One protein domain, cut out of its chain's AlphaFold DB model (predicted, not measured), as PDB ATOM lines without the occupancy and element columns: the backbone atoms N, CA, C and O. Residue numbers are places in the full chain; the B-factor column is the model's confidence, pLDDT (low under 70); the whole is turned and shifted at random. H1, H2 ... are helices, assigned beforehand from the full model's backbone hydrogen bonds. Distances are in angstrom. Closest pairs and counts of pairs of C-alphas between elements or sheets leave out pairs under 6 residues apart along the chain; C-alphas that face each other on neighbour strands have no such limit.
ATOM      1  N   TYR A  15      93.008  56.436 246.488       71.56
ATOM      2  CA  TYR A  15      93.882  57.605 246.450       71.56
ATOM      3  C   TYR A  15      95.342  57.163 246.456       71.56
ATOM      4  O   TYR A  15      95.784  56.411 247.328       71.56
ATOM      5  N   THR A  16      96.110  57.694 245.514       83.94
ATOM      6  CA  THR A  16      97.568  57.701 245.590       83.94
ATOM      7  C   THR A  16      98.029  58.561 246.778       83.94
ATOM      8  O   THR A  16      97.319  59.488 247.188       83.94
ATOM      9  N   PRO A  17      99.232  58.319 247.337       82.75
ATOM     10  CA  PRO A  17      99.793  59.173 248.387       82.75
ATOM     11  C   PRO A  17      99.784  60.664 248.015       82.75
ATOM     12  O   PRO A  17      99.381  61.502 248.819       82.75
ATOM     13  N   LEU A  18     100.113  60.985 246.760       85.75
ATOM     14  CA  LEU A  18     100.121  62.355 246.247       85.75
ATOM     15  C   LEU A  18      98.728  63.008 246.257       85.75
ATOM     16  O   LEU A  18      98.595  64.181 246.610       85.75
ATOM     17  N   GLU A  19      97.681  62.270 245.884       87.62
ATOM     18  CA  GLU A  19      96.300  62.768 245.938       87.62
ATOM     19  C   GLU A  19      95.852  63.019 247.378       87.62
ATOM     20  O   GLU A  19      95.256  64.059 247.660       87.62
ATOM     21  N   ALA A  20      96.198  62.121 248.306       86.25
ATOM     22  CA  ALA A  20      95.906  62.303 249.725       86.25
ATOM     23  C   ALA A  20      96.594  63.556 250.297       86.25
ATOM     24  O   ALA A  20      95.973  64.329 251.031       86.25
ATOM     25  N   GLU A  21      97.850  63.810 249.921       90.62
ATOM     26  CA  GLU A  21      98.560  65.036 250.298       90.62
ATOM     27  C   GLU A  21      97.918  66.300 249.719       90.62
ATOM     28  O   GLU A  21      97.809  67.309 250.414       90.62
ATOM     29  N   ASN A  22      97.484  66.259 248.456       91.25
ATOM     30  CA  ASN A  22      96.809  67.390 247.818       91.25
ATOM     31  C   ASN A  22      95.486  67.718 248.514       91.25
ATOM     32  O   ASN A  22      95.200  68.888 248.762       91.25
ATOM     33  N   LEU A  23      94.703  66.699 248.880       91.00
ATOM     34  CA  LEU A  23      93.467  66.879 249.643       91.00
ATOM     35  C   LEU A  23      93.740  67.475 251.026       91.00
ATOM     36  O   LEU A  23      93.014  68.368 251.468       91.00
ATOM     37  N   PHE A  24      94.800  67.019 251.697       91.75
ATOM     38  CA  PHE A  24      95.200  67.572 252.986       91.75
ATOM     39  C   PHE A  24      95.629  69.041 252.872       91.75
ATOM     40  O   PHE A  24      95.142  69.868 253.639       91.75
ATOM     41  N   LEU A  25      96.458  69.402 251.886       92.75
ATOM     42  CA  LEU A  25      96.846  70.801 251.660       92.75
ATOM     43  C   LEU A  25      95.657  71.682 251.329       92.75
ATOM     44  O   LEU A  25      95.528  72.748 251.917       92.75
ATOM     45  N   TRP A  26      94.774  71.225 250.444       93.88
ATOM     46  CA  TRP A  26      93.557  71.952 250.111       93.88
ATOM     47  C   TRP A  26      92.708  72.222 251.359       93.88
ATOM     48  O   TRP A  26      92.231  73.341 251.558       93.88
ATOM     49  N   ARG A  27      92.563  71.227 252.247       94.06
ATOM     50  CA  ARG A  27      91.903  71.408 253.547       94.06
ATOM     51  C   ARG A  27      92.629  72.464 254.388       94.06
ATOM     52  O   ARG A  27      91.976  73.383 254.869       94.06
ATOM     53  N   CYS A  28      93.955  72.384 254.531       93.81
ATOM     54  CA  CYS A  28      94.735  73.355 255.304       93.81
ATOM     55  C   CYS A  28      94.638  74.784 254.749       93.81
ATOM     56  O   CYS A  28      94.469  75.734 255.509       93.81
ATOM     57  N   GLU A  29      94.718  74.950 253.432       91.81
ATOM     58  CA  GLU A  29      94.586  76.243 252.759       91.81
ATOM     59  C   GLU A  29      93.195  76.838 252.974       91.81
ATOM     60  O   GLU A  29      93.072  78.037 253.227       91.81
ATOM     61  N   ARG A  30      92.151  76.000 252.973       93.88
ATOM     62  CA  ARG A  30      90.809  76.420 253.379       93.88
ATOM     63  C   ARG A  30      90.751  76.817 254.847       93.88
ATOM     64  O   ARG A  30      90.131  77.827 255.155       93.88
ATOM     65  N   THR A  31      91.365  76.068 255.757       93.50
ATOM     66  CA  THR A  31      91.416  76.446 257.179       93.50
ATOM     67  C   THR A  31      92.038  77.836 257.342       93.50
ATOM     68  O   THR A  31      91.461  78.688 258.015       93.50
ATOM     69  N   ILE A  32      93.144  78.111 256.642       91.31
ATOM     70  CA  ILE A  32      93.799  79.428 256.642       91.31
ATOM     71  C   ILE A  32      92.887  80.502 256.042       91.31
ATOM     72  O   ILE A  32      92.735  81.565 256.641       91.31
ATOM     73  N   SER A  33      92.273  80.250 254.881       92.75
ATOM     74  CA  SER A  33      91.469  81.260 254.181       92.75
ATOM     75  C   SER A  33      90.207  81.665 254.943       92.75
ATOM     76  O   SER A  33      89.792  82.818 254.853       92.75
ATOM     77  N   HIS A  34      89.627  80.755 255.732       92.62
ATOM     78  CA  HIS A  34      88.504  81.062 256.623       92.62
ATOM     79  C   HIS A  34      88.939  81.672 257.967       92.62
ATOM     80  O   HIS A  34      88.082  82.033 258.770       92.62
ATOM     81  N   GLY A  35      90.245  81.787 258.241       90.81
ATOM     82  CA  GLY A  35      90.755  82.270 259.530       90.81
ATOM     83  C   GLY A  35      90.529  81.291 260.686       90.81
ATOM     84  O   GLY A  35      90.449  81.704 261.841       90.81
ATOM     85  N   TYR A  36      90.391  79.999 260.389       94.12
ATOM     86  CA  TYR A  36      90.213  78.951 261.389       94.12
ATOM     87  C   TYR A  36      91.548  78.499 261.984       94.12
ATOM     88  O   TYR A  36      92.625  78.738 261.433       94.12
ATOM     89  N   SER A  37      91.471  77.822 263.129       91.94
ATOM     90  CA  SER A  37      92.649  77.317 263.829       91.94
ATOM     91  C   SER A  37      92.963  75.882 263.421       91.94
ATOM     92  O   SER A  37      92.071  75.066 263.193       91.94
ATOM     93  N   PHE A  38      94.248  75.545 263.427       91.31
ATOM     94  CA  PHE A  38      94.702  74.167 263.276       91.31
ATOM     95  C   PHE A  38      94.731  73.431 264.613       91.31
ATOM     96  O   PHE A  38      95.042  74.015 265.656       91.31
ATOM     97  N   SER A  39      94.517  72.114 264.572       91.56
ATOM     98  CA  SER A  39      95.080  71.263 265.617       91.56
ATOM     99  C   SER A  39      96.608  71.297 265.509       91.56
ATOM    100  O   SER A  39      97.165  71.431 264.417       91.56
ATOM    101  N   ILE A  40      97.309  71.160 266.637       90.44
ATOM    102  CA  ILE A  40      98.780  71.197 266.647       90.44
ATOM    103  C   ILE A  40      99.387  70.168 265.683       90.44
ATOM    104  O   ILE A  40     100.378  70.433 265.009       90.44
ATOM    105  N   MET A  41      98.755  69.002 265.579       90.88
ATOM    106  CA  MET A  41      99.232  67.922 264.736       90.88
ATOM    107  C   MET A  41      98.971  68.179 263.252       90.88
ATOM    108  O   MET A  41      99.873  67.953 262.448       90.88
ATOM    109  N   ASP A  42      97.790  68.695 262.886       93.12
ATOM    110  CA  ASP A  42      97.526  69.106 261.502       93.12
ATOM    111  C   ASP A  42      98.526  70.179 261.072       93.12
ATOM    112  O   ASP A  42      99.069  70.112 259.972       93.12
ATOM    113  N   PHE A  43      98.827  71.137 261.953       93.88
ATOM    114  CA  PHE A  43      99.790  72.185 261.638       93.88
ATOM    115  C   PHE A  43     101.212  71.639 261.468       93.88
ATOM    116  O   PHE A  43     101.911  72.018 260.530       93.88
ATOM    117  N   ASN A  44     101.637  70.698 262.317       94.81
ATOM    118  CA  ASN A  44     102.938  70.045 262.169       94.81
ATOM    119  C   ASN A  44     103.033  69.240 260.860       94.81
ATOM    120  O   ASN A  44     104.053  69.312 260.172       94.81
ATOM    121  N   CYS A  45     101.965  68.527 260.485       94.69
ATOM    122  CA  CYS A  45     101.873  67.804 259.215       94.69
ATOM    123  C   CYS A  45     101.910  68.767 258.016       94.69
ATOM    124  O   CYS A  45     102.663  68.546 257.068       94.69
ATOM    125  N   TYR A  46     101.173  69.881 258.089       95.25
ATOM    126  CA  TYR A  46     101.185  70.945 257.081       95.25
ATOM    127  C   TYR A  46     102.591  71.523 256.884       95.25
ATOM    128  O   TYR A  46     103.067  71.611 255.753       95.25
ATOM    129  N   CYS A  47     103.294  71.839 257.975       95.69
ATOM    130  CA  CYS A  47     104.681  72.293 257.933       95.69
ATOM    131  C   CYS A  47     105.607  71.250 257.292       95.69
ATOM    132  O   CYS A  47     106.378  71.591 256.397       95.69
ATOM    133  N   GLY A  48     105.511  69.978 257.698       96.12
ATOM    134  CA  GLY A  48     106.305  68.892 257.114       96.12
ATOM    135  C   GLY A  48     106.078  68.745 255.607       96.12
ATOM    136  O   GLY A  48     107.031  68.594 254.843       96.12
ATOM    137  N   LEU A  49     104.829  68.871 255.162       95.06
ATOM    138  CA  LEU A  49     104.462  68.787 253.753       95.06
ATOM    139  C   LEU A  49     104.938  69.998 252.940       95.06
ATOM    140  O   LEU A  49     105.427  69.831 251.823       95.06
ATOM    141  N   LYS A  50     104.865  71.208 253.508       95.31
ATOM    142  CA  LYS A  50     105.423  72.420 252.895       95.31
ATOM    143  C   LYS A  50     106.935  72.313 252.710       95.31
ATOM    144  O   LYS A  50     107.415  72.544 251.607       95.31
ATOM    145  N   ILE A  51     107.668  71.847 253.725       95.56
ATOM    146  CA  ILE A  51     109.115  71.586 253.609       95.56
ATOM    147  C   ILE A  51     109.392  70.558 252.506       95.56
ATOM    148  O   ILE A  51     110.274  70.772 251.682       95.56
ATOM    149  N   LYS A  52     108.638  69.452 252.471       94.12
ATOM    150  CA  LYS A  52     108.809  68.393 251.466       94.12
ATOM    151  C   LYS A  52     108.619  68.899 250.031       94.12
ATOM    152  O   LYS A  52     109.331  68.444 249.141       94.12
ATOM    153  N   ARG A  53     107.647  69.789 249.798       92.12
ATOM    154  CA  ARG A  53     107.283  70.273 248.454       92.12
ATOM    155  C   ARG A  53     108.099  71.463 247.985       92.12
ATOM    156  O   ARG A  53     108.433  71.541 246.810       92.12
ATOM    157  N   GLU A  54     108.348  72.400 248.887       94.12
ATOM    158  CA  GLU A  54     108.869  73.720 248.541       94.12
ATOM    159  C   GLU A  54     110.317  73.895 249.008       94.12
ATOM    160  O   GLU A  54     111.016  74.731 248.456       94.12
ATOM    161  N   GLY A  55     110.803  73.102 249.968       94.50
ATOM    162  CA  GLY A  55     112.071  73.364 250.657       94.50
ATOM    163  C   GLY A  55     111.904  74.425 251.749       94.50
ATOM    164  O   GLY A  55     111.062  75.316 251.650       94.50
ATOM    165  N   LEU A  56     112.681  74.319 252.831       94.75
ATOM    166  CA  LEU A  56     112.561  75.207 253.997       94.75
ATOM    167  C   LEU A  56     112.897  76.666 253.640       94.75
ATOM    168  O   LEU A  56     112.265  77.592 254.139       94.75
ATOM    169  N   GLU A  57     113.875  76.850 252.759       93.56
ATOM    170  CA  GLU A  57     114.400  78.126 252.278       93.56
ATOM    171  C   GLU A  57     113.388  78.949 251.471       93.56
ATOM    172  O   GLU A  57     113.518  80.170 251.395       93.56
ATOM    173  N   ASN A  58     112.365  78.298 250.912       95.12
ATOM    174  CA  ASN A  58     111.336  78.946 250.101       95.12
ATOM    175  C   ASN A  58     110.071  79.288 250.907       95.12
ATOM    176  O   ASN A  58     109.137  79.886 250.371       95.12
ATOM    177  N   LEU A  59     110.027  78.940 252.200       94.69
ATOM    178  CA  LEU A  59     108.878  79.217 253.058       94.69
ATOM    179  C   LEU A  59     108.898  80.646 253.610       94.69
ATOM    180  O   LEU A  59     109.940  81.251 253.859       94.69
ATOM    181  N   HIS A  60     107.707  81.177 253.886       92.25
ATOM    182  CA  HIS A  60     107.559  82.494 254.499       92.25
ATOM    183  C   HIS A  60     108.255  82.556 255.883       92.25
ATOM    184  O   HIS A  60     108.041  81.652 256.698       92.25
ATOM    185  N   PRO A  61     108.976  83.644 256.241       92.94
ATOM    186  CA  PRO A  61     109.770  83.720 257.478       92.94
ATOM    187  C   PRO A  61     109.000  83.408 258.768       92.94
ATOM    188  O   PRO A  61     109.519  82.760 259.670       92.94
ATOM    189  N   LYS A  62     107.727  83.816 258.855       89.94
ATOM    190  CA  LYS A  62     106.863  83.475 260.006       89.94
ATOM    191  C   LYS A  62     106.672  81.963 260.187       89.94
ATOM    192  O   LYS A  62     106.610  81.501 261.319       89.94
ATOM    193  N   ILE A  63     106.569  81.213 259.090       90.50
ATOM    194  CA  ILE A  63     106.426  79.752 259.119       90.50
ATOM    195  C   ILE A  63     107.768  79.124 259.506       90.50
ATOM    196  O   ILE A  63     107.802  78.270 260.384       90.50
ATOM    197  N   VAL A  64     108.877  79.608 258.936       94.44
ATOM    198  CA  VAL A  64     110.235  79.154 259.286       94.44
ATOM    199  C   VAL A  64     110.517  79.330 260.781       94.44
ATOM    200  O   VAL A  64     110.938  78.382 261.436       94.44
ATOM    201  N   ASN A  65     110.190  80.493 261.353       92.69
ATOM    202  CA  ASN A  65     110.359  80.760 262.787       92.69
ATOM    203  C   ASN A  65     109.524  79.831 263.678       92.69
ATOM    204  O   ASN A  65     109.905  79.565 264.812       92.69
ATOM    205  N   TYR A  66     108.377  79.350 263.192       90.94
ATOM    206  CA  TYR A  66     107.613  78.334 263.908       90.94
ATOM    207  C   TYR A  66     108.240  76.944 263.762       90.94
ATOM    208  O   TYR A  66     108.209  76.171 264.716       90.94
ATOM    209  N   ILE A  67     108.761  76.608 262.581       95.88
ATOM    210  CA  ILE A  67     109.337  75.293 262.280       95.88
ATOM    211  C   ILE A  67     110.628  75.054 263.055       95.88
ATOM    212  O   ILE A  67     110.880  73.920 263.465       95.88
ATOM    213  N   LEU A  68     111.437  76.097 263.225       95.94
ATOM    214  CA  LEU A  68     112.745  75.992 263.849       95.94
ATOM    215  C   LEU A  68     112.672  76.135 265.372       95.94
ATOM    216  O   LEU A  68     111.940  76.961 265.914       95.94
ATOM    217  N   GLU A  69     113.477  75.330 266.050       93.31
ATOM    218  CA  GLU A  69     113.815  75.431 267.466       93.31
ATOM    219  C   GLU A  69     115.335  75.275 267.563       93.31
ATOM    220  O   GLU A  69     115.896  74.306 267.058       93.31
ATOM    221  N   ASP A  70     116.015  76.295 268.094       91.31
ATOM    222  CA  ASP A  70     117.483  76.354 268.184       91.31
ATOM    223  C   ASP A  70     118.228  76.128 266.849       91.31
ATOM    224  O   ASP A  70     119.336  75.598 266.807       91.31
ATOM    225  N   GLY A  71     117.621  76.559 265.737       89.94
ATOM    226  CA  GLY A  71     118.185  76.431 264.387       89.94
ATOM    227  C   GLY A  71     117.919  75.086 263.706       89.94
ATOM    228  O   GLY A  71     118.252  74.928 262.534       89.94
ATOM    229  N   GLU A  72     117.261  74.150 264.390       94.12
ATOM    230  CA  GLU A  72     116.907  72.829 263.874       94.12
ATOM    231  C   GLU A  72     115.394  72.697 263.670       94.12
ATOM    232  O   GLU A  72     114.594  73.343 264.343       94.12
ATOM    233  N   ILE A  73     114.971  71.832 262.741       96.31
ATOM    234  CA  ILE A  73     113.544  71.528 262.560       96.31
ATOM    235  C   ILE A  73     113.020  70.864 263.838       96.31
ATOM    236  O   ILE A  73     113.529  69.810 264.236       96.31
ATOM    237  N   LYS A  74     111.957  71.435 264.423       96.88
ATOM    238  CA  LYS A  74     111.251  70.872 265.581       96.88
ATOM    239  C   LYS A  74     110.980  69.388 265.403       96.88
ATOM    240  O   LYS A  74     110.583  68.925 264.329       96.88
ATOM    241  N   ARG A  75     111.153  68.642 266.490       95.19
ATOM    242  CA  ARG A  75     111.120  67.177 266.505       95.19
ATOM    243  C   ARG A  75     109.837  66.606 265.897       95.19
ATOM    244  O   ARG A  75     109.906  65.674 265.097       95.19
ATOM    245  N   GLU A  76     108.686  67.184 266.222       94.75
ATOM    246  CA  GLU A  76     107.369  66.755 265.743       94.75
ATOM    247  C   GLU A  76     107.197  67.004 264.240       94.75
ATOM    248  O   GLU A  76     106.662  66.156 263.530       94.75
ATOM    249  N   ILE A  77     107.694  68.134 263.730       96.75
ATOM    250  CA  ILE A  77     107.643  68.456 262.296       96.75
ATOM    251  C   ILE A  77     108.614  67.563 261.520       96.75
ATOM    252  O   ILE A  77     108.272  67.053 260.454       96.75
ATOM    253  N   LYS A  78     109.810  67.318 262.069       96.81
ATOM    254  CA  LYS A  78     110.797  66.400 261.490       96.81
ATOM    255  C   LYS A  78     110.246  64.978 261.391       96.81
ATOM    256  O   LYS A  78     110.459  64.309 260.381       96.81
ATOM    257  N   TYR A  79     109.515  64.531 262.411       95.50
ATOM    258  CA  TYR A  79     108.822  63.246 262.392       95.50
ATOM    259  C   TYR A  79     107.796  63.164 261.255       95.50
ATOM    260  O   TYR A  79     107.838  62.209 260.476       95.50
ATOM    261  N   GLU A  80     106.928  64.172 261.107       95.00
ATOM    262  CA  GLU A  80     105.935  64.214 260.024       95.00
ATOM    263  C   GLU A  80     106.585  64.279 258.635       95.00
ATOM    264  O   GLU A  80     106.190  63.539 257.737       95.00
ATOM    265  N   LEU A  81     107.638  65.082 258.462       96.00
ATOM    266  CA  LEU A  81     108.405  65.153 257.216       96.00
ATOM    267  C   LEU A  81     108.945  63.776 256.802       96.00
ATOM    268  O   LEU A  81     108.758  63.349 255.663       96.00
ATOM    269  N   ILE A  82     109.597  63.057 257.721       95.81
ATOM    270  CA  ILE A  82     110.150  61.725 257.432       95.81
ATOM    271  C   ILE A  82     109.022  60.718 257.173       95.81
ATOM    272  O   ILE A  82     109.138  59.899 256.259       95.81
ATOM    273  N   ARG A  83     107.901  60.804 257.906       92.75
ATOM    274  CA  ARG A  83     106.710  59.977 257.658       92.75
ATOM    275  C   ARG A  83     106.208  60.143 256.222       92.75
ATOM    276  O   ARG A  83     105.967  59.143 255.552       92.75
ATOM    277  N   LEU A  84     106.093  61.383 255.746       92.56
ATOM    278  CA  LEU A  84     105.651  61.707 254.385       92.56
ATOM    279  C   LEU A  84     106.645  61.235 253.313       92.56
ATOM    280  O   LEU A  84     106.223  60.805 252.242       92.56
ATOM    281  N   LYS A  85     107.958  61.283 253.581       93.12
ATOM    282  CA  LYS A  85     108.976  60.706 252.681       93.12
ATOM    283  C   LYS A  85     108.825  59.187 252.561       93.12
ATOM    284  O   LYS A  85     108.850  58.660 251.455       93.12
ATOM    285  N   ILE A  86     108.632  58.494 253.688       90.75
ATOM    286  CA  ILE A  86     108.453  57.034 253.728       90.75
ATOM    287  C   ILE A  86     107.194  56.608 252.966       90.75
ATOM    288  O   ILE A  86     107.249  55.641 252.210       90.75
ATOM    289  N   LEU A  87     106.074  57.317 253.150       86.62
ATOM    290  CA  LEU A  87     104.808  57.013 252.466       86.62
ATOM    291  C   LEU A  87     104.930  57.099 250.939       86.62
ATOM    292  O   LEU A  87     104.386  56.254 250.234       86.62
ATOM    293  N   ASP A  88     105.715  58.055 250.447       85.69
ATOM    294  CA  ASP A  88     105.988  58.232 249.018       85.69
ATOM    295  C   ASP A  88     107.137  57.358 248.502       85.69
ATOM    296  O   ASP A  88     107.560  57.503 247.356       85.69
ATOM    297  N   SER A  89     107.675  56.460 249.333       85.00
ATOM    298  CA  SER A  89     108.847  55.642 248.996       85.00
ATOM    299  C   SER A  89     110.067  56.475 248.571       85.00
ATOM    300  O   SER A  89     110.913  56.013 247.804       85.00
ATOM    301  N   GLN A  90     110.180  57.708 249.075       86.38
ATOM    302  CA  GLN A  90     111.360  58.543 248.876       86.38
ATOM    303  C   GLN A  90     112.527  58.005 249.709       86.38
ATOM    304  O   GLN A  90     112.345  57.493 250.818       86.38
ATOM    305  N   GLY A  91     113.746  58.144 249.186       87.12
ATOM    306  CA  GLY A  91     114.953  57.762 249.912       87.12
ATOM    307  C   GLY A  91     115.103  58.567 251.206       87.12
ATOM    308  O   GLY A  91     115.036  59.796 251.191       87.12
ATOM    309  N   ILE A  92     115.330  57.866 252.316       93.81
ATOM    310  CA  ILE A  92     115.695  58.454 253.608       93.81
ATOM    311  C   ILE A  92     117.075  57.953 254.025       93.81
ATOM    312  O   ILE A  92     117.470  56.830 253.707       93.81
ATOM    313  N   THR A  93     117.811  58.785 254.747       95.19
ATOM    314  CA  THR A  93     119.111  58.424 255.316       95.19
ATOM    315  C   THR A  93     118.956  57.451 256.490       95.19
ATOM    316  O   THR A  93     117.915  57.397 257.150       95.19
TER     317      THR A  93
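This is residues 15 to 93 of the 268 residues of an uncharacterized protein of Flavobacterium urumqiense (UniProt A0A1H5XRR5). Look for H2 in the middle, with the longest helix, H1, crossing it steeply on one side and H4 crossing it closely on another; short H3 lies near H2, away from H1. The crossed pair H2 and H4 is the close part of the model, while H1 meets H2 over a short stretch, and residues 30 to 35, of which 30 to 33 belong to H1, stick out. The printed part has 79 residues with four named helices, in the order H1, H2, H3, H4, and no named strand; the class is all helix. It is compact, with a radius of gyration of the C-alphas of 12.5 A, and the C-alphas span 36 by 35 by 21 A.

Begin with H1, residues 17 to 33, and look from its residues 21 to 28 toward H2, residues 40 to 54. These two touch with those residues of H1 and residues 46 to 49 of H2 alone; the closest C-alphas, of Leu 25 and Tyr 46, are 6.9 A apart. They run opposite ways at a steep tilt of 64 degrees. From H2 go on to H4, residues 75 to 87. H2 and H4 touch with 19 pairs of C-alphas within 8 A, the closest being those of Gly 48 and Leu 81 at 4.3 A. They run the same way at a steep tilt of 58 degrees. H3, residues 61 to 67, is close to H2 but not clearly touching, with the closest C-alphas, of Cys 47 and Ile 67, 7.0 A apart. H1 and H3 are apart. H1 and H4 are close but not clearly touching, with the closest C-alphas, of Pro 17 and Leu 87, 6.8 A apart. In H1, H2, H3 and H4 every O i to N i+4 pair is within hydrogen-bond range.

Find C-alpha 17 at (99.793, 59.173, 248.387); from there H1 runs 24.3 A to C-alpha 33. H2 starts from C-alpha 40 at (98.780, 71.197, 266.647) and runs 20.9 A to C-alpha 54. H3 measures 9.7 A from C-alpha 61 to C-alpha 67. After it, residues 68 to 69 pair with residues 72 to 73, antiparallel, in a stretch too short to be named. H4 then runs 18.4 A from C-alpha 75 to C-alpha 87 at (104.808, 57.013, 252.466).

The two C-alphas farthest apart are those of His 34 and Thr 93, at 38.1 A. The links H1 to H2, H2 to H3 and H3 to H4 are short. The printed part has no cut. Its mean pLDDT is 92.3, and no printed residue is under 70.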